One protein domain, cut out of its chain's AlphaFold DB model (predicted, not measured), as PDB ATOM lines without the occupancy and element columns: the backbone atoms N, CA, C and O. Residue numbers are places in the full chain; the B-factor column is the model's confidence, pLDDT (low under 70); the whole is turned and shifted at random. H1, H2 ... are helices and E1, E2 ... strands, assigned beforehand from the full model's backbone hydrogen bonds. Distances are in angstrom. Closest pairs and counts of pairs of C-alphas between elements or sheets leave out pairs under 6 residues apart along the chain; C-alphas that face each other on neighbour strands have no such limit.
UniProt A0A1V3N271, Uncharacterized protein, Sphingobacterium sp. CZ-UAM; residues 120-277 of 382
ATOM      1  N   VAL A 120     -35.237  44.526   8.611       89.50
ATOM      2  CA  VAL A 120     -35.156  45.473   9.739       89.50
ATOM      3  C   VAL A 120     -35.851  46.811   9.475       89.50
ATOM      4  O   VAL A 120     -36.161  47.539  10.410       89.50
ATOM      5  N   HIS A 121     -36.111  47.132   8.208       89.75
ATOM      6  CA  HIS A 121     -36.783  48.366   7.807       89.75
ATOM      7  C   HIS A 121     -38.306  48.227   7.693       89.75
ATOM      8  O   HIS A 121     -38.998  49.240   7.644       89.75
ATOM      9  N   ASP A 122     -38.835  47.001   7.626       91.19
ATOM     10  CA  ASP A 122     -40.274  46.763   7.483       91.19
ATOM     11  C   ASP A 122     -40.869  46.547   8.876       91.19
ATOM     12  O   ASP A 122     -40.913  45.432   9.387       91.19
ATOM     13  N   THR A 123     -41.250  47.644   9.527       91.38
ATOM     14  CA  THR A 123     -41.796  47.653  10.892       91.38
ATOM     15  C   THR A 123     -43.297  47.922  10.880       91.38
ATOM     16  O   THR A 123     -43.827  48.577   9.981       91.38
ATOM     17  N   LEU A 124     -43.997  47.378  11.873       92.12
ATOM     18  CA  LEU A 124     -45.443  47.489  12.024       92.12
ATOM     19  C   LEU A 124     -45.784  48.492  13.119       92.12
ATOM     20  O   LEU A 124     -45.373  48.336  14.269       92.12
ATOM     21  N   GLU A 125     -46.553  49.512  12.751       91.75
ATOM     22  CA  GLU A 125     -47.029  50.524  13.688       91.75
ATOM     23  C   GLU A 125     -48.087  49.947  14.632       91.75
ATOM     24  O   GLU A 125     -49.038  49.283  14.201       91.75
ATOM     25  N   LYS A 126     -47.914  50.230  15.925       92.75
ATOM     26  CA  LYS A 126     -48.815  49.781  16.987       92.75
ATOM     27  C   LYS A 126     -50.123  50.568  16.954       92.75
ATOM     28  O   LYS A 126     -50.113  51.790  16.829       92.75
ATOM     29  N   GLN A 127     -51.243  49.878  17.149       91.81
ATOM     30  CA  GLN A 127     -52.575  50.489  17.249       91.81
ATOM     31  C   GLN A 127     -53.369  49.979  18.467       91.81
ATOM     32  O   GLN A 127     -54.578  50.189  18.550       91.81
ATOM     33  N   GLY A 128     -52.700  49.306  19.410       91.50
ATOM     34  CA  GLY A 128     -53.324  48.722  20.604       91.50
ATOM     35  C   GLY A 128     -54.199  47.507  20.296       91.50
ATOM     36  O   GLY A 128     -55.201  47.260  20.963       91.50
ATOM     37  N   ARG A 129     -53.862  46.772  19.234       94.69
ATOM     38  CA  ARG A 129     -54.634  45.625  18.750       94.69
ATOM     39  C   ARG A 129     -54.149  44.326  19.377       94.69
ATOM     40  O   ARG A 129     -53.043  44.233  19.911       94.69
ATOM     41  N   PHE A 130     -54.952  43.284  19.224       95.56
ATOM     42  CA  PHE A 130     -54.460  41.917  19.292       95.56
ATOM     43  C   PHE A 130     -54.014  41.525  17.890       95.56
ATOM     44  O   PHE A 130     -54.776  41.698  16.940       95.56
ATOM     45  N   VAL A 131     -52.796  41.010  17.754       95.88
ATOM     46  CA  VAL A 131     -52.212  40.651  16.457       95.88
ATOM     47  C   VAL A 131     -51.702  39.219  16.480       95.88
ATOM     48  O   VAL A 131     -51.152  38.751  17.481       95.88
ATOM     49  N   GLY A 132     -51.887  38.505  15.372       95.31
ATOM     50  CA  GLY A 132     -51.453  37.121  15.276       95.31
ATOM     51  C   GLY A 132     -52.104  36.354  14.136       95.31
ATOM     52  O   GLY A 132     -52.285  36.875  13.035       95.31
ATOM     53  N   PHE A 133     -52.421  35.091  14.404       94.69
ATOM     54  CA  PHE A 133     -52.852  34.125  13.406       94.69
ATOM     55  C   PHE A 133     -54.094  33.359  13.838       94.69
ATOM     56  O   PHE A 133     -54.191  32.883  14.969       94.69
ATOM     57  N   LEU A 134     -55.002  33.180  12.884       93.31
ATOM     58  CA  LEU A 134     -56.006  32.128  12.902       93.31
ATOM     59  C   LEU A 134     -55.373  30.848  12.344       93.31
ATOM     60  O   LEU A 134     -54.829  30.852  11.239       93.31
ATOM     61  N   ILE A 135     -55.480  29.761  13.098       92.12
ATOM     62  CA  ILE A 135     -54.955  28.435  12.782       92.12
ATOM     63  C   ILE A 135     -56.139  27.469  12.722       92.12
ATOM     64  O   ILE A 135     -56.851  27.292  13.711       92.12
ATOM     65  N   VAL A 136     -56.340  26.838  11.565       88.69
ATOM     66  CA  VAL A 136     -57.412  25.860  11.338       88.69
ATOM     67  C   VAL A 136     -56.841  24.636  10.628       88.69
ATOM     68  O   VAL A 136     -56.163  24.749   9.603       88.69
ATOM     69  N   GLY A 137     -57.128  23.445  11.153       83.44
ATOM     70  CA  GLY A 137     -56.843  22.191  10.455       83.44
ATOM     71  C   GLY A 137     -57.802  21.993   9.281       83.44
ATOM     72  O   GLY A 137     -59.012  22.129   9.438       83.44
ATOM     73  N   THR A 138     -57.284  21.654   8.098       77.12
ATOM     74  CA  THR A 138     -58.119  21.508   6.888       77.12
ATOM     75  C   THR A 138     -58.990  20.245   6.914       77.12
ATOM     76  O   THR A 138     -59.986  20.166   6.199       77.12
ATOM     77  N   ALA A 139     -58.621  19.239   7.712       73.25
ATOM     78  CA  ALA A 139     -59.285  17.942   7.740       73.25
ATOM     79  C   ALA A 139     -59.707  17.529   9.152       73.25
ATOM     80  O   ALA A 139     -59.019  17.819  10.128       73.25
ATOM     81  N   ALA A 140     -60.807  16.776   9.227       70.50
ATOM     82  CA  ALA A 140     -61.409  16.338  10.482       70.50
ATOM     83  C   ALA A 140     -60.617  15.265  11.246       70.50
ATOM     84  O   ALA A 140     -60.856  15.083  12.433       70.50
ATOM     85  N   ASP A 141     -59.652  14.612  10.598       71.94
ATOM     86  CA  ASP A 141     -58.832  13.550  11.199       71.94
ATOM     87  C   ASP A 141     -57.342  13.927  11.285       71.94
ATOM     88  O   ASP A 141     -56.482  13.066  11.465       71.94
ATOM     89  N   ILE A 142     -57.001  15.208  11.098       76.56
ATOM     90  CA  ILE A 142     -55.617  15.691  11.185       76.56
ATOM     91  C   ILE A 142     -55.503  16.660  12.355       76.56
ATOM     92  O   ILE A 142     -55.978  17.792  12.286       76.56
ATOM     93  N   SER A 143     -54.816  16.217  13.404       81.62
ATOM     94  CA  SER A 143     -54.445  17.064  14.535       81.62
ATOM     95  C   SER A 143     -53.147  17.802  14.222       81.62
ATOM     96  O   SER A 143     -52.162  17.207  13.763       81.62
ATOM     97  N   LEU A 144     -53.140  19.106  14.483       85.88
ATOM     98  CA  LEU A 144     -51.962  19.955  14.333       85.88
ATOM     99  C   LEU A 144     -51.234  20.051  15.674       85.88
ATOM    100  O   LEU A 144     -51.850  19.977  16.731       85.88
ATOM    101  N   ALA A 145     -49.919  20.233  15.646       86.75
ATOM    102  CA  ALA A 145     -49.148  20.550  16.839       86.75
ATOM    103  C   ALA A 145     -48.228  21.734  16.567       86.75
ATOM    104  O   ALA A 145     -47.469  21.712  15.590       86.75
ATOM    105  N   ILE A 146     -48.276  22.734  17.446       89.31
ATOM    106  CA  ILE A 146     -47.289  23.814  17.476       89.31
ATOM    107  C   ILE A 146     -46.078  23.277  18.235       89.31
ATOM    108  O   ILE A 146     -46.180  22.963  19.419       89.31
ATOM    109  N   LYS A 147     -44.943  23.139  17.544       89.94
ATOM    110  CA  LYS A 147     -43.683  22.682  18.153       89.94
ATOM    111  C   LYS A 147     -42.915  23.843  18.756       89.94
ATOM    112  O   LYS A 147     -42.512  23.812  19.909       89.94
ATOM    113  N   ARG A 148     -42.762  24.892  17.957       91.62
ATOM    114  CA  ARG A 148     -42.084  26.125  18.339       91.62
ATOM    115  C   ARG A 148     -42.592  27.283  17.507       91.62
ATOM    116  O   ARG A 148     -43.082  27.088  16.391       91.62
ATOM    117  N   PHE A 149     -42.419  28.485  18.023       94.12
ATOM    118  CA  PHE A 149     -42.673  29.718  17.289       94.12
ATOM    119  C   PHE A 149     -41.452  30.626  17.363       94.12
ATOM    120  O   PHE A 149     -40.625  30.495  18.260       94.12
ATOM    121  N   SER A 150     -41.298  31.501  16.380       94.38
ATOM    122  CA  SER A 150     -40.250  32.510  16.353       94.38
ATOM    123  C   SER A 150     -40.853  33.879  16.580       94.38
ATOM    124  O   SER A 150     -41.944  34.154  16.087       94.38
ATOM    125  N   THR A 151     -40.091  34.745  17.232       94.94
ATOM    126  CA  THR A 151     -40.387  36.170  17.385       94.94
ATOM    127  C   THR A 151     -39.300  37.010  16.732       94.94
ATOM    128  O   THR A 151     -38.129  36.633  16.789       94.94
ATOM    129  N   GLN A 152     -39.665  38.143  16.138       94.56
ATOM    130  CA  GLN A 152     -38.730  39.125  15.593       94.56
ATOM    131  C   GLN A 152     -39.273  40.546  15.830       94.56
ATOM    132  O   GLN A 152     -40.231  40.977  15.185       94.56
ATOM    133  N   PHE A 153     -38.653  41.263  16.770       95.00
ATOM    134  CA  PHE A 153     -39.081  42.586  17.245       95.00
ATOM    135  C   PHE A 153     -37.927  43.593  17.207       95.00
ATOM    136  O   PHE A 153     -36.766  43.200  17.189       95.00
ATOM    137  N   GLU A 154     -38.249  44.885  17.165       93.12
ATOM    138  CA  GLU A 154     -37.278  45.987  17.119       93.12
ATOM    139  C   GLU A 154     -36.451  46.069  18.409       93.12
ATOM    140  O   GLU A 154     -35.234  46.185  18.340       93.12
ATOM    141  N   ASN A 155     -37.107  45.925  19.565       92.75
ATOM    142  CA  ASN A 155     -36.489  46.021  20.888       92.75
ATOM    143  C   ASN A 155     -36.597  44.697  21.659       92.75
ATOM    144  O   ASN A 155     -37.432  43.837  21.348       92.75
ATOM    145  N   GLU A 156     -35.800  44.565  22.719       92.00
ATOM    146  CA  GLU A 156     -35.937  43.474  23.682       92.00
ATOM    147  C   GLU A 156     -37.283  43.540  24.420       92.00
ATOM    148  O   GLU A 156     -37.782  44.604  24.791       92.00
ATOM    149  N   ASN A 157     -37.877  42.370  24.634       90.94
ATOM    150  CA  ASN A 157     -39.178  42.191  25.264       90.94
ATOM    151  C   ASN A 157     -39.120  41.014  26.256       90.94
ATOM    152  O   ASN A 157     -39.548  39.903  25.922       90.94
ATOM    153  N   PRO A 158     -38.543  41.216  27.456       91.25
ATOM    154  CA  PRO A 158     -38.537  40.198  28.500       91.25
ATOM    155  C   PRO A 158     -39.959  39.983  29.042       91.25
ATOM    156  O   PRO A 158     -40.684  40.938  29.314       91.25
ATOM    157  N   GLY A 159     -40.363  38.725  29.205       91.06
ATOM    158  CA  GLY A 159     -41.663  38.352  29.759       91.06
ATOM    159  C   GLY A 159     -42.881  38.674  28.883       91.06
ATOM    160  O   GLY A 159     -43.986  38.810  29.418       91.06
ATOM    161  N   LEU A 160     -42.720  38.789  27.560       93.88
ATOM    162  CA  LEU A 160     -43.844  39.026  26.650       93.88
ATOM    163  C   LEU A 160     -44.798  37.826  26.647       93.88
ATOM    164  O   LEU A 160     -44.373  36.669  26.581       93.88
ATOM    165  N   LYS A 161     -46.104  38.104  26.715       95.06
ATOM    166  CA  LYS A 161     -47.148  37.077  26.789       95.06
ATOM    167  C   LYS A 161     -47.775  36.814  25.427       95.06
ATOM    168  O   LYS A 161     -48.310  37.721  24.792       95.06
ATOM    169  N   PHE A 162     -47.789  35.547  25.044       94.75
ATOM    170  CA  PHE A 162     -48.503  35.030  23.886       94.75
ATOM    171  C   PHE A 162     -49.710  34.227  24.342       94.75
ATOM    172  O   PHE A 162     -49.627  33.416  25.262       94.75
ATOM    173  N   TYR A 163     -50.832  34.453  23.680       94.75
ATOM    174  CA  TYR A 163     -52.121  33.885  24.024       94.75
ATOM    175  C   TYR A 163     -52.553  32.907  22.947       94.75
ATOM    176  O   TYR A 163     -52.522  33.233  21.758       94.75
ATOM    177  N   LEU A 164     -52.989  31.729  23.381       93.50
ATOM    178  CA  LEU A 164     -53.679  30.758  22.551       93.50
ATOM    179  C   LEU A 164     -55.138  30.674  22.988       93.50
ATOM    180  O   LEU A 164     -55.448  30.132  24.051       93.50
ATOM    181  N   TYR A 165     -56.034  31.164  22.142       93.44
ATOM    182  CA  TYR A 165     -57.470  31.016  22.323       93.44
ATOM    183  C   TYR A 165     -58.033  29.914  21.432       93.44
ATOM    184  O   TYR A 165     -57.498  29.611  20.363       93.44
ATOM    185  N   LYS A 166     -59.159  29.356  21.871       91.38
ATOM    186  CA  LYS A 166     -60.018  28.484  21.073       91.38
ATOM    187  C   LYS A 166     -61.343  29.175  20.850       91.38
ATOM    188  O   LYS A 166     -61.914  29.725  21.791       91.38
ATOM    189  N   ASP A 167     -61.832  29.096  19.624       90.00
ATOM    190  CA  ASP A 167     -63.145  29.620  19.280       90.00
ATOM    191  C   ASP A 167     -64.245  29.030  20.188       90.00
ATOM    192  O   ASP A 167     -64.277  27.831  20.477       90.00
ATOM    193  N   GLY A 168     -65.114  29.901  20.699       86.12
ATOM    194  CA  GLY A 168     -66.171  29.559  21.656       86.12
ATOM    195  C   GLY A 168     -65.743  29.396  23.124       86.12
ATOM    196  O   GLY A 168     -66.617  29.267  23.984       86.12
ATOM    197  N   VAL A 169     -64.446  29.443  23.456       89.12
ATOM    198  CA  VAL A 169     -63.956  29.402  24.848       89.12
ATOM    199  C   VAL A 169     -63.571  30.809  25.300       89.12
ATOM    200  O   VAL A 169     -62.772  31.480  24.656       89.12
ATOM    201  N   LYS A 170     -64.154  31.271  26.415       89.69
ATOM    202  CA  LYS A 170     -63.935  32.639  26.917       89.69
ATOM    203  C   LYS A 170     -62.495  32.876  27.367       89.69
ATOM    204  O   LYS A 170     -61.931  33.916  27.044       89.69
ATOM    205  N   ASP A 171     -61.928  31.936  28.109       91.38
ATOM    206  CA  ASP A 171     -60.580  32.054  28.659       91.38
ATOM    207  C   ASP A 171     -59.532  31.488  27.683       91.38
ATOM    208  O   ASP A 171     -59.833  30.552  26.933       91.38
ATOM    209  N   PRO A 172     -58.297  32.025  27.668       91.12
ATOM    210  CA  PRO A 172     -57.220  31.452  26.867       91.12
ATOM    211  C   PRO A 172     -56.922  30.016  27.319       91.12
ATOM    212  O   PRO A 172     -56.851  29.732  28.514       91.12
ATOM    213  N   ILE A 173     -56.690  29.114  26.363       89.62
ATOM    214  CA  ILE A 173     -56.286  27.728  26.651       89.62
ATOM    215  C   ILE A 173     -54.888  27.704  27.262       89.62
ATOM    216  O   ILE A 173     -54.591  26.895  28.137       89.62
ATOM    217  N   SER A 174     -54.009  28.558  26.741       89.75
ATOM    218  CA  SER A 174     -52.619  28.634  27.159       89.75
ATOM    219  C   SER A 174     -52.105  30.058  27.020       89.75
ATOM    220  O   SER A 174     -52.445  30.767  26.068       89.75
ATOM    221  N   VAL A 175     -51.278  30.463  27.981       92.50
ATOM    222  CA  VAL A 175     -50.569  31.740  27.976       92.50
ATOM    223  C   VAL A 175     -49.085  31.441  28.137       92.50
ATOM    224  O   VAL A 175     -48.647  30.982  29.190       92.50
ATOM    225  N   LEU A 176     -48.317  31.689  27.082       92.00
ATOM    226  CA  LEU A 176     -46.878  31.462  27.043       92.00
ATOM    227  C   LEU A 176     -46.172  32.770  27.378       92.00
ATOM    228  O   LEU A 176     -46.386  33.776  26.708       92.00
ATOM    229  N   THR A 177     -45.338  32.762  28.412       93.25
ATOM    230  CA  THR A 177     -44.501  33.915  28.764       93.25
ATOM    231  C   THR A 177     -43.095  33.658  28.254       93.25
ATOM    232  O   THR A 177     -42.520  32.616  28.565       93.25
ATOM    233  N   VAL A 178     -42.571  34.573  27.445       92.38
ATOM    234  CA  VAL A 178     -41.345  34.355  26.682       92.38
ATOM    235  C   VAL A 178     -40.431  35.572  26.739       92.38
ATOM    236  O   VAL A 178     -40.876  36.707  26.579       92.38
ATOM    237  N   ASP A 179     -39.134  35.315  26.892       92.00
ATOM    238  CA  ASP A 179     -38.098  36.343  26.892       92.00
ATOM    239  C   ASP A 179     -37.511  36.539  25.491       92.00
ATOM    240  O   ASP A 179     -36.736  35.721  24.978       92.00
ATOM    241  N   CYS A 180     -37.878  37.651  24.861       91.06
ATOM    242  CA  CYS A 180     -37.340  38.067  23.570       91.06
ATOM    243  C   CYS A 180     -36.119  38.963  23.798       91.06
ATOM    244  O   CYS A 180     -36.254  40.172  23.953       91.06
ATOM    245  N   VAL A 181     -34.929  38.363  23.835       92.00
ATOM    246  CA  VAL A 181     -33.667  39.037  24.211       92.00
ATOM    247  C   VAL A 181     -32.837  39.488  23.008       92.00
ATOM    248  O   VAL A 181     -31.729  39.982  23.168       92.00
ATOM    249  N   LYS A 182     -33.313  39.241  21.784       88.75
ATOM    250  CA  LYS A 182     -32.588  39.582  20.556       88.75
ATOM    251  C   LYS A 182     -33.342  40.643  19.766       88.75
ATOM    252  O   LYS A 182     -34.352  40.340  19.136       88.75
ATOM    253  N   GLU A 183     -32.806  41.856  19.756       90.00
ATOM    254  CA  GLU A 183     -33.287  42.948  18.907       90.00
ATOM    255  C   GLU A 183     -33.076  42.618  17.429       90.00
ATOM    256  O   GLU A 183     -32.025  42.107  17.046       90.00
ATOM    257  N   TYR A 184     -34.072  42.899  16.590       90.19
ATOM    258  CA  TYR A 184     -34.102  42.696  15.133       90.19
ATOM    259  C   TYR A 184     -33.919  41.260  14.623       90.19
ATOM    260  O   TYR A 184     -34.252  40.987  13.467       90.19
ATOM    261  N   TYR A 185     -33.412  40.332  15.431       90.56
ATOM    262  CA  TYR A 185     -33.115  38.965  15.022       90.56
ATOM    263  C   TYR A 185     -34.247  37.998  15.381       90.56
ATOM    264  O   TYR A 185     -34.833  38.098  16.457       90.56
ATOM    265  N   PRO A 186     -34.535  37.007  14.517       91.44
ATOM    266  CA  PRO A 186     -35.494  35.965  14.846       91.44
ATOM    267  C   PRO A 186     -34.975  35.091  15.998       91.44
ATOM    268  O   PRO A 186     -33.846  34.588  15.969       91.44
ATOM    269  N   GLN A 187     -35.824  34.867  16.998       92.75
ATOM    270  CA  GLN A 187     -35.570  33.970  18.123       92.75
ATOM    271  C   GLN A 187     -36.655  32.898  18.184       92.75
ATOM    272  O   GLN A 187     -37.832  33.232  18.238       92.75
ATOM    273  N   TRP A 188     -36.251  31.624  18.180       93.50
ATOM    274  CA  TRP A 188     -37.157  30.481  18.308       93.50
ATOM    275  C   TRP A 188     -37.383  30.116  19.771       93.50
ATOM    276  O   TRP A 188     -36.426  30.026  20.541       93.50
ATOM    277  N   HIS A 189     -38.637  29.833  20.102       92.44
ATOM    278  CA  HIS A 189     -39.106  29.456  21.428       92.44
ATOM    279  C   HIS A 189     -39.875  28.148  21.329       92.44
ATOM    280  O   HIS A 189     -40.806  28.024  20.526       92.44
ATOM    281  N   GLU A 190     -39.464  27.167  22.122       89.31
ATOM    282  CA  GLU A 190     -40.134  25.872  22.191       89.31
ATOM    283  C   GLU A 190     -41.477  26.014  22.915       89.31
ATOM    284  O   GLU A 190     -41.612  26.770  23.878       89.31
ATOM    285  N   VAL A 191     -42.479  25.292  22.427       84.44
ATOM    286  CA  VAL A 191     -43.803  25.209  23.042       84.44
ATOM    287  C   VAL A 191     -43.985  23.773  23.496       84.44
ATOM    288  O   VAL A 191     -43.763  22.858  22.704       84.44
ATOM    289  N   ASP A 192     -44.405  23.562  24.743       73.75
ATOM    290  CA  ASP A 192     -44.685  22.226  25.281       73.75
ATOM    291  C   ASP A 192     -45.850  21.569  24.522       73.75
ATOM    292  O   ASP A 192     -47.005  21.662  24.930       73.75
ATOM    293  N   ASN A 193     -45.529  20.955  23.375       63.09
ATOM    294  CA  ASN A 193     -46.386  20.203  22.452       63.09
ATOM    295  C   ASN A 193     -47.878  20.546  22.557       63.09
ATOM    296  O   ASN A 193     -48.706  19.698  22.904       63.09
ATOM    297  N   VAL A 194     -48.229  21.788  22.223       76.06
ATOM    298  CA  VAL A 194     -49.629  22.207  22.167       76.06
ATOM    299  C   VAL A 194     -50.277  21.513  20.978       76.06
ATOM    300  O   VAL A 194     -50.023  21.846  19.816       76.06
ATOM    301  N   MET A 195     -51.105  20.522  21.291       77.12
ATOM    302  CA  MET A 195     -51.914  19.799  20.322       77.12
ATOM    303  C   MET A 195     -53.208  20.567  20.072       77.12
ATOM    304  O   MET A 195     -53.928  20.911  21.007       77.12
ATOM    305  N   LEU A 196     -53.506  20.786  18.800       82.38
ATOM    306  CA  LEU A 196     -54.708  21.437  18.313       82.38
ATOM    307  C   LEU A 196     -55.610  20.361  17.692       82.38
ATOM    308  O   LEU A 196     -55.310  19.881  16.588       82.38
ATOM    309  N   PRO A 197     -56.658  19.923  18.413       75.75
ATOM    310  CA  PRO A 197     -57.704  19.058  17.886       75.75
ATOM    311  C   PRO A 197     -58.214  19.468  16.494       75.75
ATOM    312  O   PRO A 197     -58.226  20.656  16.152       75.75
ATOM    313  N   PRO A 198     -58.658  18.494  15.683       73.88
ATOM    314  CA  PRO A 198     -59.075  18.748  14.314       73.88
ATOM    315  C   PRO A 198     -60.414  19.494  14.260       73.88
ATOM    316  O   PRO A 198     -61.226  19.411  15.178       73.88
ATOM    317  N   SER A 199     -60.678  20.166  13.133       71.75
ATOM    318  CA  SER A 199     -61.919  20.925  12.860       71.75
ATOM    319  C   SER A 199     -62.243  22.061  13.838       71.75
ATOM    320  O   SER A 199     -63.376  22.536  13.867       71.75
ATOM    321  N   GLU A 200     -61.271  22.510  14.626       83.44
ATOM    322  CA  GLU A 200     -61.430  23.634  15.543       83.44
ATOM    323  C   GLU A 200     -60.579  24.827  15.095       83.44
ATOM    324  O   GLU A 200     -59.538  24.673  14.447       83.44
ATOM    325  N   SER A 201     -61.053  26.024  15.439       89.50
ATOM    326  CA  SER A 201     -60.396  27.289  15.122       89.50
ATOM    327  C   SER A 201     -59.629  27.794  16.335       89.50
ATOM    328  O   SER A 201     -60.191  27.948  17.423       89.50
ATOM    329  N   TYR A 202     -58.344  28.066  16.133       92.31
ATOM    330  CA  TYR A 202     -57.444  28.540  17.174       92.31
ATOM    331  C   TYR A 202     -56.872  29.898  16.815       92.31
ATOM    332  O   TYR A 202     -56.493  30.142  15.671       92.31
ATOM    333  N   PHE A 203     -56.761  30.767  17.809       93.88
ATOM    334  CA  PHE A 203     -56.177  32.089  17.652       93.88
ATOM    335  C   PHE A 203     -54.896  32.160  18.467       93.88
ATOM    336  O   PHE A 203     -54.935  31.996  19.684       93.88
ATOM    337  N   PHE A 204     -53.764  32.398  17.810       95.00
ATOM    338  CA  PHE A 204     -52.476  32.566  18.473       95.00
ATOM    339  C   PHE A 204     -51.930  33.960  18.200       95.00
ATOM    340  O   PHE A 204     -51.814  34.356  17.041       95.00
ATOM    341  N   GLY A 205     -51.549  34.695  19.241       95.56
ATOM    342  CA  GLY A 205     -51.034  36.050  19.072       95.56
ATOM    343  C   GLY A 205     -50.648  36.726  20.376       95.56
ATOM    344  O   GLY A 205     -50.586  36.092  21.427       95.56
ATOM    345  N   TYR A 206     -50.389  38.024  20.302       96.00
ATOM    346  CA  TYR A 206     -50.053  38.868  21.445       96.00
ATOM    347  C   TYR A 206     -50.790  40.206  21.350       96.00
ATOM    348  O   TYR A 206     -51.307  40.585  20.295       96.00
ATOM    349  N   TYR A 207     -50.849  40.918  22.472       95.69
ATOM    350  CA  TYR A 207     -51.386  42.273  22.522       95.69
ATOM    351  C   TYR A 207     -50.276  43.272  22.211       95.69
ATOM    352  O   TYR A 207     -49.231  43.254  22.860       95.69
ATOM    353  N   GLU A 208     -50.505  44.163  21.245       94.25
ATOM    354  CA  GLU A 208     -49.532  45.198  20.881       94.25
ATOM    355  C   GLU A 208     -49.188  46.091  22.080       94.25
ATOM    356  O   GLU A 208     -48.055  46.552  22.187       94.25
ATOM    357  N   ASP A 209     -50.123  46.306  23.010       92.75
ATOM    358  CA  ASP A 209     -49.901  47.113  24.216       92.75
ATOM    359  C   ASP A 209     -48.804  46.554  25.131       92.75
ATOM    360  O   ASP A 209     -48.090  47.337  25.755       92.75
ATOM    361  N   ASP A 210     -48.611  45.233  25.150       92.56
ATOM    362  CA  ASP A 210     -47.548  44.587  25.930       92.56
ATOM    363  C   ASP A 210     -46.184  44.626  25.222       92.56
ATOM    364  O   ASP A 210     -45.157  44.350  25.840       92.56
ATOM    365  N   LEU A 211     -46.158  44.947  23.924       93.50
ATOM    366  CA  LEU A 211     -44.936  44.991  23.128       93.50
ATOM    367  C   LEU A 211     -44.199  46.322  23.328       93.50
ATOM    368  O   LEU A 211     -44.728  47.402  23.063       93.50
ATOM    369  N   THR A 212     -42.933  46.249  23.706       91.12
ATOM    370  CA  THR A 212     -41.974  47.353  23.679       91.12
ATOM    371  C   THR A 212     -41.324  47.431  22.294       91.12
ATOM    372  O   THR A 212     -40.746  46.457  21.815       91.12
ATOM    373  N   GLY A 213     -41.404  48.592  21.635       90.50
ATOM    374  CA  GLY A 213     -40.953  48.766  20.244       90.50
ATOM    375  C   GLY A 213     -41.997  48.314  19.217       90.50
ATOM    376  O   GLY A 213     -43.196  48.325  19.502       90.50
ATOM    377  N   ARG A 214     -41.551  47.946  18.011       92.88
ATOM    378  CA  ARG A 214     -42.414  47.486  16.909       92.88
ATOM    379  C   ARG A 214     -42.087  46.063  16.479       92.88
ATOM    380  O   ARG A 214     -40.976  45.569  16.669       92.88
ATOM    381  N   ALA A 215     -43.062  45.408  15.858       94.00
ATOM    382  CA  ALA A 215     -42.851  44.108  15.238       94.00
ATOM    383  C   ALA A 215     -42.335  44.240  13.810       94.00
ATOM    384  O   ALA A 215     -42.756  45.136  13.078       94.00
ATOM    385  N   LEU A 216     -41.430  43.345  13.414       93.31
ATOM    386  CA  LEU A 216     -40.916  43.324  12.050       93.31
ATOM    387  C   LEU A 216     -41.853  42.505  11.163       93.31
ATOM    388  O   LEU A 216     -42.241  41.388  11.505       93.31
ATOM    389  N   ASN A 217     -42.203  43.049  10.002       92.88
ATOM    390  CA  ASN A 217     -43.058  42.373   9.049       92.88
ATOM    391  C   ASN A 217     -42.250  41.575   8.030       92.88
ATOM    392  O   ASN A 217     -41.363  42.091   7.348       92.88
ATOM    393  N   LYS A 218     -42.633  40.315   7.850       89.56
ATOM    394  CA  LYS A 218     -42.296  39.549   6.657       89.56
ATOM    395  C   LYS A 218     -43.500  39.611   5.726       89.56
ATOM    396  O   LYS A 218     -44.531  39.012   6.018       89.56
ATOM    397  N   ARG A 219     -43.350  40.304   4.592       85.75
ATOM    398  CA  ARG A 219     -44.361  40.334   3.523       85.75
ATOM    399  C   ARG A 219     -44.430  38.977   2.841       85.75
ATOM    400  O   ARG A 219     -43.735  38.726   1.861       85.75
ATOM    401  N   ILE A 220     -45.242  38.098   3.404       83.62
ATOM    402  CA  ILE A 220     -45.587  36.808   2.828       83.62
ATOM    403  C   ILE A 220     -47.101  36.678   2.851       83.62
ATOM    404  O   ILE A 220     -47.733  36.913   3.879       83.62
ATOM    405  N   SER A 221     -47.669  36.298   1.709       83.38
ATOM    406  CA  SER A 221     -49.089  35.997   1.631       83.38
ATOM    407  C   SER A 221     -49.333  34.577   2.136       83.38
ATOM    408  O   SER A 221     -48.829  33.617   1.554       83.38
ATOM    409  N   PHE A 222     -50.173  34.420   3.157       83.38
ATOM    410  CA  PHE A 222     -50.561  33.088   3.650       83.38
ATOM    411  C   PHE A 222     -51.699  32.449   2.836       83.38
ATOM    412  O   PHE A 222     -51.942  31.249   2.930       83.38
ATOM    413  N   LYS A 223     -52.379  33.236   1.995       82.25
ATOM    414  CA  LYS A 223     -53.532  32.807   1.188       82.25
ATOM    415  C   LYS A 223     -53.162  32.356  -0.226       82.25
ATOM    416  O   LYS A 223     -53.783  31.449  -0.777       82.25
ATOM    417  N   LYS A 224     -52.193  33.029  -0.839       83.88
ATOM    418  CA  LYS A 224     -51.680  32.756  -2.188       83.88
ATOM    419  C   LYS A 224     -50.273  32.170  -2.097       83.88
ATOM    420  O   LYS A 224     -49.543  32.556  -1.187       83.88
ATOM    421  N   PRO A 225     -49.881  31.295  -3.038       82.38
ATOM    422  CA  PRO A 225     -48.524  30.773  -3.071       82.38
ATOM    423  C   PRO A 225     -47.507  31.910  -3.248       82.38
ATOM    424  O   PRO A 225     -47.803  32.880  -3.958       82.38
ATOM    425  N   PRO A 226     -46.306  31.787  -2.655       81.00
ATOM    426  CA  PRO A 226     -45.204  32.693  -2.951       81.00
ATOM    427  C   PRO A 226     -44.808  32.582  -4.431       81.00
ATOM    428  O   PRO A 226     -45.161  31.618  -5.121       81.00
ATOM    429  N   CYS A 227     -44.097  33.588  -4.945       75.94
ATOM    430  CA  CYS A 227     -43.664  33.582  -6.341       75.94
ATOM    431  C   CYS A 227     -42.810  32.341  -6.649       75.94
ATOM    432  O   CYS A 227     -42.063  31.850  -5.804       75.94
ATOM    433  N   SER A 228     -42.810  31.902  -7.910       67.31
ATOM    434  CA  SER A 228     -41.874  30.871  -8.386       67.31
ATOM    435  C   SER A 228     -40.398  31.283  -8.266       67.31
ATOM    436  O   SER A 228     -39.514  30.439  -8.400       67.31
ATOM    437  N   CYS A 229     -40.130  32.567  -8.009       75.06
ATOM    438  CA  CYS A 229     -38.805  33.106  -7.743       75.06
ATOM    439  C   CYS A 229     -38.242  32.769  -6.349       75.06
ATOM    440  O   CYS A 229     -37.040  32.909  -6.144       75.06
ATOM    441  N   GLU A 230     -39.065  32.263  -5.427       80.56
ATOM    442  CA  GLU A 230     -38.658  31.824  -4.089       80.56
ATOM    443  C   GLU A 230     -38.919  30.314  -3.928       80.56
ATOM    444  O   GLU A 230     -39.901  29.900  -3.305       80.56
ATOM    445  N   PRO A 231     -38.061  29.445  -4.497       82.44
ATOM    446  CA  PRO A 231     -38.331  28.008  -4.579       82.44
ATOM    447  C   PRO A 231     -38.432  27.329  -3.206       82.44
ATOM    448  O   PRO A 231     -39.219  26.401  -3.038       82.44
ATOM    449  N   ILE A 232     -37.669  27.798  -2.212       85.75
ATOM    450  CA  ILE A 232     -37.697  27.249  -0.848       85.75
ATOM    451  C   ILE A 232     -39.045  27.539  -0.180       85.75
ATOM    452  O   ILE A 232     -39.679  26.628   0.351       85.75
ATOM    453  N   GLU A 233     -39.505  28.790  -0.250       84.75
ATOM    454  CA  GLU A 233     -40.771  29.218   0.355       84.75
ATOM    455  C   GLU A 233     -41.965  28.547  -0.338       84.75
ATOM    456  O   GLU A 233     -42.916  28.123   0.319       84.75
ATOM    457  N   TYR A 234     -41.891  28.353  -1.659       86.31
ATOM    458  CA  TYR A 234     -42.912  27.629  -2.415       86.31
ATOM    459  C   TYR A 234     -43.036  26.156  -1.993       86.31
ATOM    460  O   TYR A 234     -44.148  25.650  -1.814       86.31
ATOM    461  N   GLU A 235     -41.913  25.464  -1.778       86.31
ATOM    462  CA  GLU A 235     -41.917  24.078  -1.298       86.31
ATOM    463  C   GLU A 235     -42.420  23.958   0.148       86.31
ATOM    464  O   GLU A 235     -43.139  23.007   0.468       86.31
ATOM    465  N   LEU A 236     -42.097  24.919   1.021       86.69
ATOM    466  CA  LEU A 236     -42.670  24.982   2.370       86.69
ATOM    467  C   LEU A 236     -44.185  25.193   2.309       86.69
ATOM    468  O   LEU A 236     -44.928  24.390   2.880       86.69
ATOM    469  N   TRP A 237     -44.643  26.188   1.543       87.25
ATOM    470  CA  TRP A 237     -46.064  26.487   1.346       87.25
ATOM    471  C   TRP A 237     -46.844  25.261   0.871       87.25
ATOM    472  O   TRP A 237     -47.865  24.900   1.451       87.25
ATOM    473  N   LYS A 238     -46.323  24.541  -0.126       85.62
ATOM    474  CA  LYS A 238     -46.956  23.328  -0.659       85.62
ATOM    475  C   LYS A 238     -47.099  22.212   0.385       85.62
ATOM    476  O   LYS A 238     -48.081  21.467   0.336       85.62
ATOM    477  N   LYS A 239     -46.145  22.081   1.316       85.25
ATOM    478  CA  LYS A 239     -46.176  21.060   2.379       85.25
ATOM    479  C   LYS A 239     -47.270  21.340   3.404       85.25
ATOM    480  O   LYS A 239     -48.044  20.432   3.712       85.25
ATOM    481  N   TRP A 240     -47.345  22.567   3.920       86.56
ATOM    482  CA  TRP A 240     -48.290  22.887   4.990       86.56
ATOM    483  C   TRP A 240     -49.692  23.244   4.468       86.56
ATOM    484  O   TRP A 240     -50.669  22.753   5.031       86.56
ATOM    485  N   ASN A 241     -49.828  23.976   3.353       86.62
ATOM    486  CA  ASN A 241     -51.117  24.511   2.869       86.62
ATOM    487  C   ASN A 241     -52.173  23.432   2.557       86.62
ATOM    488  O   ASN A 241     -53.374  23.692   2.569       86.62
ATOM    489  N   ARG A 242     -51.753  22.185   2.303       83.25
ATOM    490  CA  ARG A 242     -52.684  21.068   2.080       83.25
ATOM    491  C   ARG A 242     -53.495  20.707   3.331       83.25
ATOM    492  O   ARG A 242     -54.645  20.299   3.200       83.25
ATOM    493  N   ASN A 243     -52.897  20.813   4.517       83.19
ATOM    494  CA  ASN A 243     -53.471  20.287   5.764       83.19
ATOM    495  C   ASN A 243     -53.607  21.347   6.872       83.19
ATOM    496  O   ASN A 243     -54.268  21.093   7.877       83.19
ATOM    497  N   LEU A 244     -52.996  22.516   6.683       87.56
ATOM    498  CA  LEU A 244     -53.038  23.668   7.571       87.56
ATOM    499  C   LEU A 244     -53.562  24.875   6.788       87.56
ATOM    500  O   LEU A 244     -52.953  25.283   5.800       87.56
ATOM    501  N   ASN A 245     -54.647  25.472   7.270       88.56
ATOM    502  CA  ASN A 245     -55.107  26.784   6.843       88.56
ATOM    503  C   ASN A 245     -54.738  27.788   7.936       88.56
ATOM    504  O   ASN A 245     -55.285  27.756   9.038       88.56
ATOM    505  N   ILE A 246     -53.779  28.653   7.626       90.56
ATOM    506  CA  ILE A 246     -53.304  29.697   8.524       90.56
ATOM    507  C   ILE A 246     -53.529  31.060   7.880       90.56
ATOM    508  O   ILE A 246     -53.281  31.241   6.688       90.56
ATOM    509  N   ARG A 247     -54.031  32.020   8.657       91.56
ATOM    510  CA  ARG A 247     -54.287  33.386   8.186       91.56
ATOM    511  C   ARG A 247     -53.841  34.388   9.222       91.56
ATOM    512  O   ARG A 247     -54.175  34.237  10.395       91.56
ATOM    513  N   ALA A 248     -53.131  35.415   8.783       93.56
ATOM    514  CA  ALA A 248     -52.822  36.533   9.648       93.56
ATOM    515  C   ALA A 248     -54.090  37.351   9.910       93.56
ATOM    516  O   ALA A 248     -54.960  37.505   9.045       93.56
ATOM    517  N   MET A 249     -54.214  37.844  11.133       94.75
ATOM    518  CA  MET A 249     -55.362  38.627  11.559       94.75
ATOM    519  C   MET A 249     -54.970  39.634  12.633       94.75
ATOM    520  O   MET A 249     -53.943  39.485  13.302       94.75
ATOM    521  N   TYR A 250     -55.830  40.621  12.823       95.25
ATOM    522  CA  TYR A 250     -55.822  41.469  14.001       95.25
ATOM    523  C   TYR A 250     -57.245  41.687  14.515       95.25
ATOM    524  O   TYR A 250     -58.221  41.463  13.799       95.25
ATOM    525  N   VAL A 251     -57.350  42.131  15.763       95.12
ATOM    526  CA  VAL A 251     -58.604  42.558  16.389       95.12
ATOM    527  C   VAL A 251     -58.408  43.977  16.880       95.12
ATOM    528  O   VAL A 251     -57.438  44.255  17.590       95.12
ATOM    529  N   ASP A 252     -59.310  44.869  16.484       93.75
ATOM    530  CA  ASP A 252     -59.254  46.274  16.875       93.75
ATOM    531  C   ASP A 252     -59.331  46.454  18.392       93.75
ATOM    532  O   ASP A 252     -60.027  45.716  19.094       93.75
ATOM    533  N   SER A 253     -58.665  47.497  18.884       91.44
ATOM    534  CA  SER A 253     -58.607  47.849  20.308       91.44
ATOM    535  C   SER A 253     -59.991  47.985  20.956       91.44
ATOM    536  O   SER A 253     -60.174  47.596  22.107       91.44
ATOM    537  N   ASN A 254     -60.991  48.447  20.201       90.00
ATOM    538  CA  ASN A 254     -62.376  48.597  20.667       90.00
ATOM    539  C   ASN A 254     -63.095  47.264  20.938       90.00
ATOM    540  O   ASN A 254     -64.070  47.238  21.688       90.00
ATOM    541  N   SER A 255     -62.649  46.174  20.313       89.69
ATOM    542  CA  SER A 255     -63.264  44.845  20.431       89.69
ATOM    543  C   SER A 255     -62.532  43.943  21.426       89.69
ATOM    544  O   SER A 255     -63.022  42.862  21.770       89.69
ATOM    545  N   ILE A 256     -61.368  44.384  21.907       90.50
ATOM    546  CA  ILE A 256     -60.587  43.700  22.932       90.50
ATOM    547  C   ILE A 256     -61.173  44.013  24.304       90.50
ATOM    548  O   ILE A 256     -61.481  45.155  24.638       90.50
ATOM    549  N   LYS A 257     -61.296  42.982  25.136       87.94
ATOM    550  CA  LYS A 257     -61.737  43.140  26.519       87.94
ATOM    551  C   LYS A 257     -60.545  43.358  27.437       87.94
ATOM    552  O   LYS A 257     -59.507  42.713  27.293       87.94
ATOM    553  N   SER A 258     -60.720  44.220  28.435       84.50
ATOM    554  CA  SER A 258     -59.685  44.537  29.427       84.50
ATOM    555  C   SER A 258     -59.241  43.328  30.256       84.50
ATOM    556  O   SER A 258     -58.114  43.296  30.740       84.50
ATOM    557  N   ASP A 259     -60.117  42.334  30.420       86.75
ATOM    558  CA  ASP A 259     -59.833  41.078  31.122       86.75
ATOM    559  C   ASP A 259     -59.052  40.060  30.270       86.75
ATOM    560  O   ASP A 259     -58.712  38.989  30.766       86.75
ATOM    561  N   ARG A 260     -58.741  40.398  29.008       88.44
ATOM    562  CA  ARG A 260     -58.066  39.522  28.036       88.44
ATOM    563  C   ARG A 260     -58.807  38.199  27.811       88.44
ATOM    564  O   ARG A 260     -58.193  37.184  27.503       88.44
ATOM    565  N   THR A 261     -60.131  38.199  27.955       90.44
ATOM    566  CA  THR A 261     -60.964  37.097  27.464       90.44
ATOM    567  C   THR A 261     -61.154  37.208  25.952       90.44
ATOM    568  O   THR A 261     -60.999  38.286  25.366       90.44
ATOM    569  N   LEU A 262     -61.502  36.090  25.308       88.69
ATOM    570  CA  LEU A 262     -61.775  36.042  23.876       88.69
ATOM    571  C   LEU A 262     -62.829  37.102  23.499       88.69
ATOM    572  O   LEU A 262     -63.850  37.298  24.183       88.69
ATOM    573  N   TRP A 263     -62.553  37.806  22.404       89.69
ATOM    574  CA  TRP A 263     -63.453  38.789  21.805       89.69
ATOM    575  C   TRP A 263     -64.726  38.111  21.258       89.69
ATOM    576  O   TRP A 263     -64.839  36.888  21.198       89.69
ATOM    577  N   GLY A 264     -65.751  38.899  20.921       82.69
ATOM    578  CA  GLY A 264     -66.979  38.353  20.322       82.69
ATOM    579  C   GLY A 264     -66.745  37.852  18.888       82.69
ATOM    580  O   GLY A 264     -65.860  38.386  18.222       82.69
ATOM    581  N   PRO A 265     -67.538  36.895  18.378       82.00
ATOM    582  CA  PRO A 265     -67.339  36.340  17.037       82.00
ATOM    583  C   PRO A 265     -67.438  37.421  15.950       82.00
ATOM    584  O   PRO A 265     -68.328  38.271  16.004       82.00
ATOM    585  N   GLY A 266     -66.557  37.364  14.947       83.44
ATOM    586  CA  GLY A 266     -66.588  38.244  13.775       83.44
ATOM    587  C   GLY A 266     -65.879  39.589  13.955       83.44
ATOM    588  O   GLY A 266     -65.990  40.447  13.083       83.44
ATOM    589  N   ASN A 267     -65.165  39.787  15.066       90.62
ATOM    590  CA  ASN A 267     -64.318  40.967  15.277       90.62
ATOM    591  C   ASN A 267     -62.904  40.799  14.691       90.62
ATOM    592  O   ASN A 267     -62.081  41.707  14.798       90.62
ATOM    593  N   GLU A 268     -62.606  39.641  14.104       92.12
ATOM    594  CA  GLU A 268     -61.328  39.335  13.477       92.12
ATOM    595  C   GLU A 268     -61.243  39.958  12.082       92.12
ATOM    596  O   GLU A 268     -62.044  39.660  11.193       92.12
ATOM    597  N   ILE A 269     -60.215  40.773  11.857       93.25
ATOM    598  CA  ILE A 269     -59.916  41.330  10.541       93.25
ATOM    599  C   ILE A 269     -58.731  40.574   9.954       93.25
ATOM    600  O   ILE A 269     -57.612  40.630  10.466       93.25
ATOM    601  N   TYR A 270     -58.980  39.854   8.861       92.19
ATOM    602  CA  TYR A 270     -57.961  39.071   8.169       92.19
ATOM    603  C   TYR A 270     -57.114  39.939   7.247       92.19
ATOM    604  O   TYR A 270     -57.630  40.757   6.484       92.19
ATOM    605  N   VAL A 271     -55.810  39.695   7.278       91.06
ATOM    606  CA  VAL A 271     -54.824  40.372   6.443       91.06
ATOM    607  C   VAL A 271     -53.948  39.338   5.750       91.06
ATOM    608  O   VAL A 271     -53.619  38.305   6.327       91.06
ATOM    609  N   ASP A 272     -53.594  39.596   4.492       82.50
ATOM    610  CA  ASP A 272     -52.891  38.595   3.687       82.50
ATOM    611  C   ASP A 272     -51.359  38.687   3.858       82.50
ATOM    612  O   ASP A 272     -50.732  37.638   3.951       82.50
ATOM    613  N   ASP A 273     -50.772  39.887   3.998       85.25
ATOM    614  CA  ASP A 273     -49.313  40.127   3.885       85.25
ATOM    615  C   ASP A 273     -48.610  40.548   5.199       85.25
ATOM    616  O   ASP A 273     -47.649  41.330   5.188       85.25
ATOM    617  N   TYR A 274     -49.103  40.068   6.344       90.69
ATOM    618  CA  TYR A 274     -48.574  40.433   7.663       90.69
ATOM    619  C   TYR A 274     -48.109  39.207   8.442       90.69
ATOM    620  O   TYR A 274     -48.888  38.292   8.683       90.69
ATOM    621  N   SER A 275     -46.855  39.203   8.896       91.19
ATOM    622  CA  SER A 275     -46.341  38.165   9.795       91.19
ATOM    623  C   SER A 275     -46.470  38.516  11.277       91.19
ATOM    624  O   SER A 275     -46.316  37.640  12.122       91.19
ATOM    625  N   TRP A 276     -46.707  39.792  11.605       94.06
ATOM    626  CA  TRP A 276     -46.746  40.309  12.982       94.06
ATOM    627  C   TRP A 276     -45.478  40.020  13.806       94.06
ATOM    628  O   TRP A 276     -45.537  39.961  15.034       94.06
ATOM    629  N   GLY A 277     -44.332  39.825  13.145       92.44
ATOM    630  CA  GLY A 277     -43.089  39.407  13.799       92.44
ATOM    631  C   GLY A 277     -43.079  37.942  14.233       92.44
ATOM    632  O   GLY A 277     -42.224  37.565  15.028       92.44
TER     633      GLY A 277
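Overview. This is residues 120 to 277 of the 382 residues of an uncharacterized protein of Sphingobacterium sp. CZ-UAM (UniProt A0A1V3N271). A strongly twisted sheet of six strands, E4 E3 E6 E1 E7 E8, is partly covered on one face by the two-stranded sheet E2 E5, making a sandwich. H1 lies off the large sheet, and residues 227 to 232, of which 231 and 232 belong to H1, stick out. The printed part has 158 residues, under half in named elements, ordered E1 to E6, H1, E7, E8; it is mostly strand, and both sheets are antiparallel. It is compact, with a radius of gyration of the C-alphas of 15.4 A and spans of 37 by 36 by 29 A.

Along the chain. In the large sheet, E4 is residues 174 to 180, E3 157 to 166 (25.3 A), E6 201 to 207, E1 130 to 137, E7 244 to 251 and E8 268 to 271. E2 is residues 142 to 151 (26.3 A), E5 187 to 196 (22.9 A) and H1 231 to 240 (14.7 A). C-alpha 130 is at (-54.460, 41.917, 19.292), C-alpha 271 at (-54.824, 40.372, 6.443).

Arrangement. E1 has neighbours E7 (N 134 to O 247, 2.8 A) and E6 (N 133 to O 204, 2.8 A). E3 pairs with E6 (N 163 to O 205, 2.8 A) and forms a hairpin with E4 (N 162 to O 176, 2.8 A). E7 and E8, a hairpin, have N 269 and O 250 at 2.9 A. E2 bends by 51 degrees at residue 147 and E5 by 73 degrees at 192; N 189 and O 149 are 2.8 A apart. The facing parts of the two sheets are 9.1 A centre to centre. E6, H1, E7 form a split strand-helix-strand unit, two same-way strands with E1 between them, its crossover right-handed. H1 is not on the large sheet and is apart from E2 and E5; every O i to N i+4 pair in it is within hydrogen-bond range.

Size, cuts and confidence. The farthest C-alphas, Cys 229 and Asp 259, are 44.9 A apart. The printed part has no cut. The links E6 to H1, 23 residues, and E7 to E8, 16, are long. Mean pLDDT of the printed part is 88.5; residues 193 and 228 are under 70.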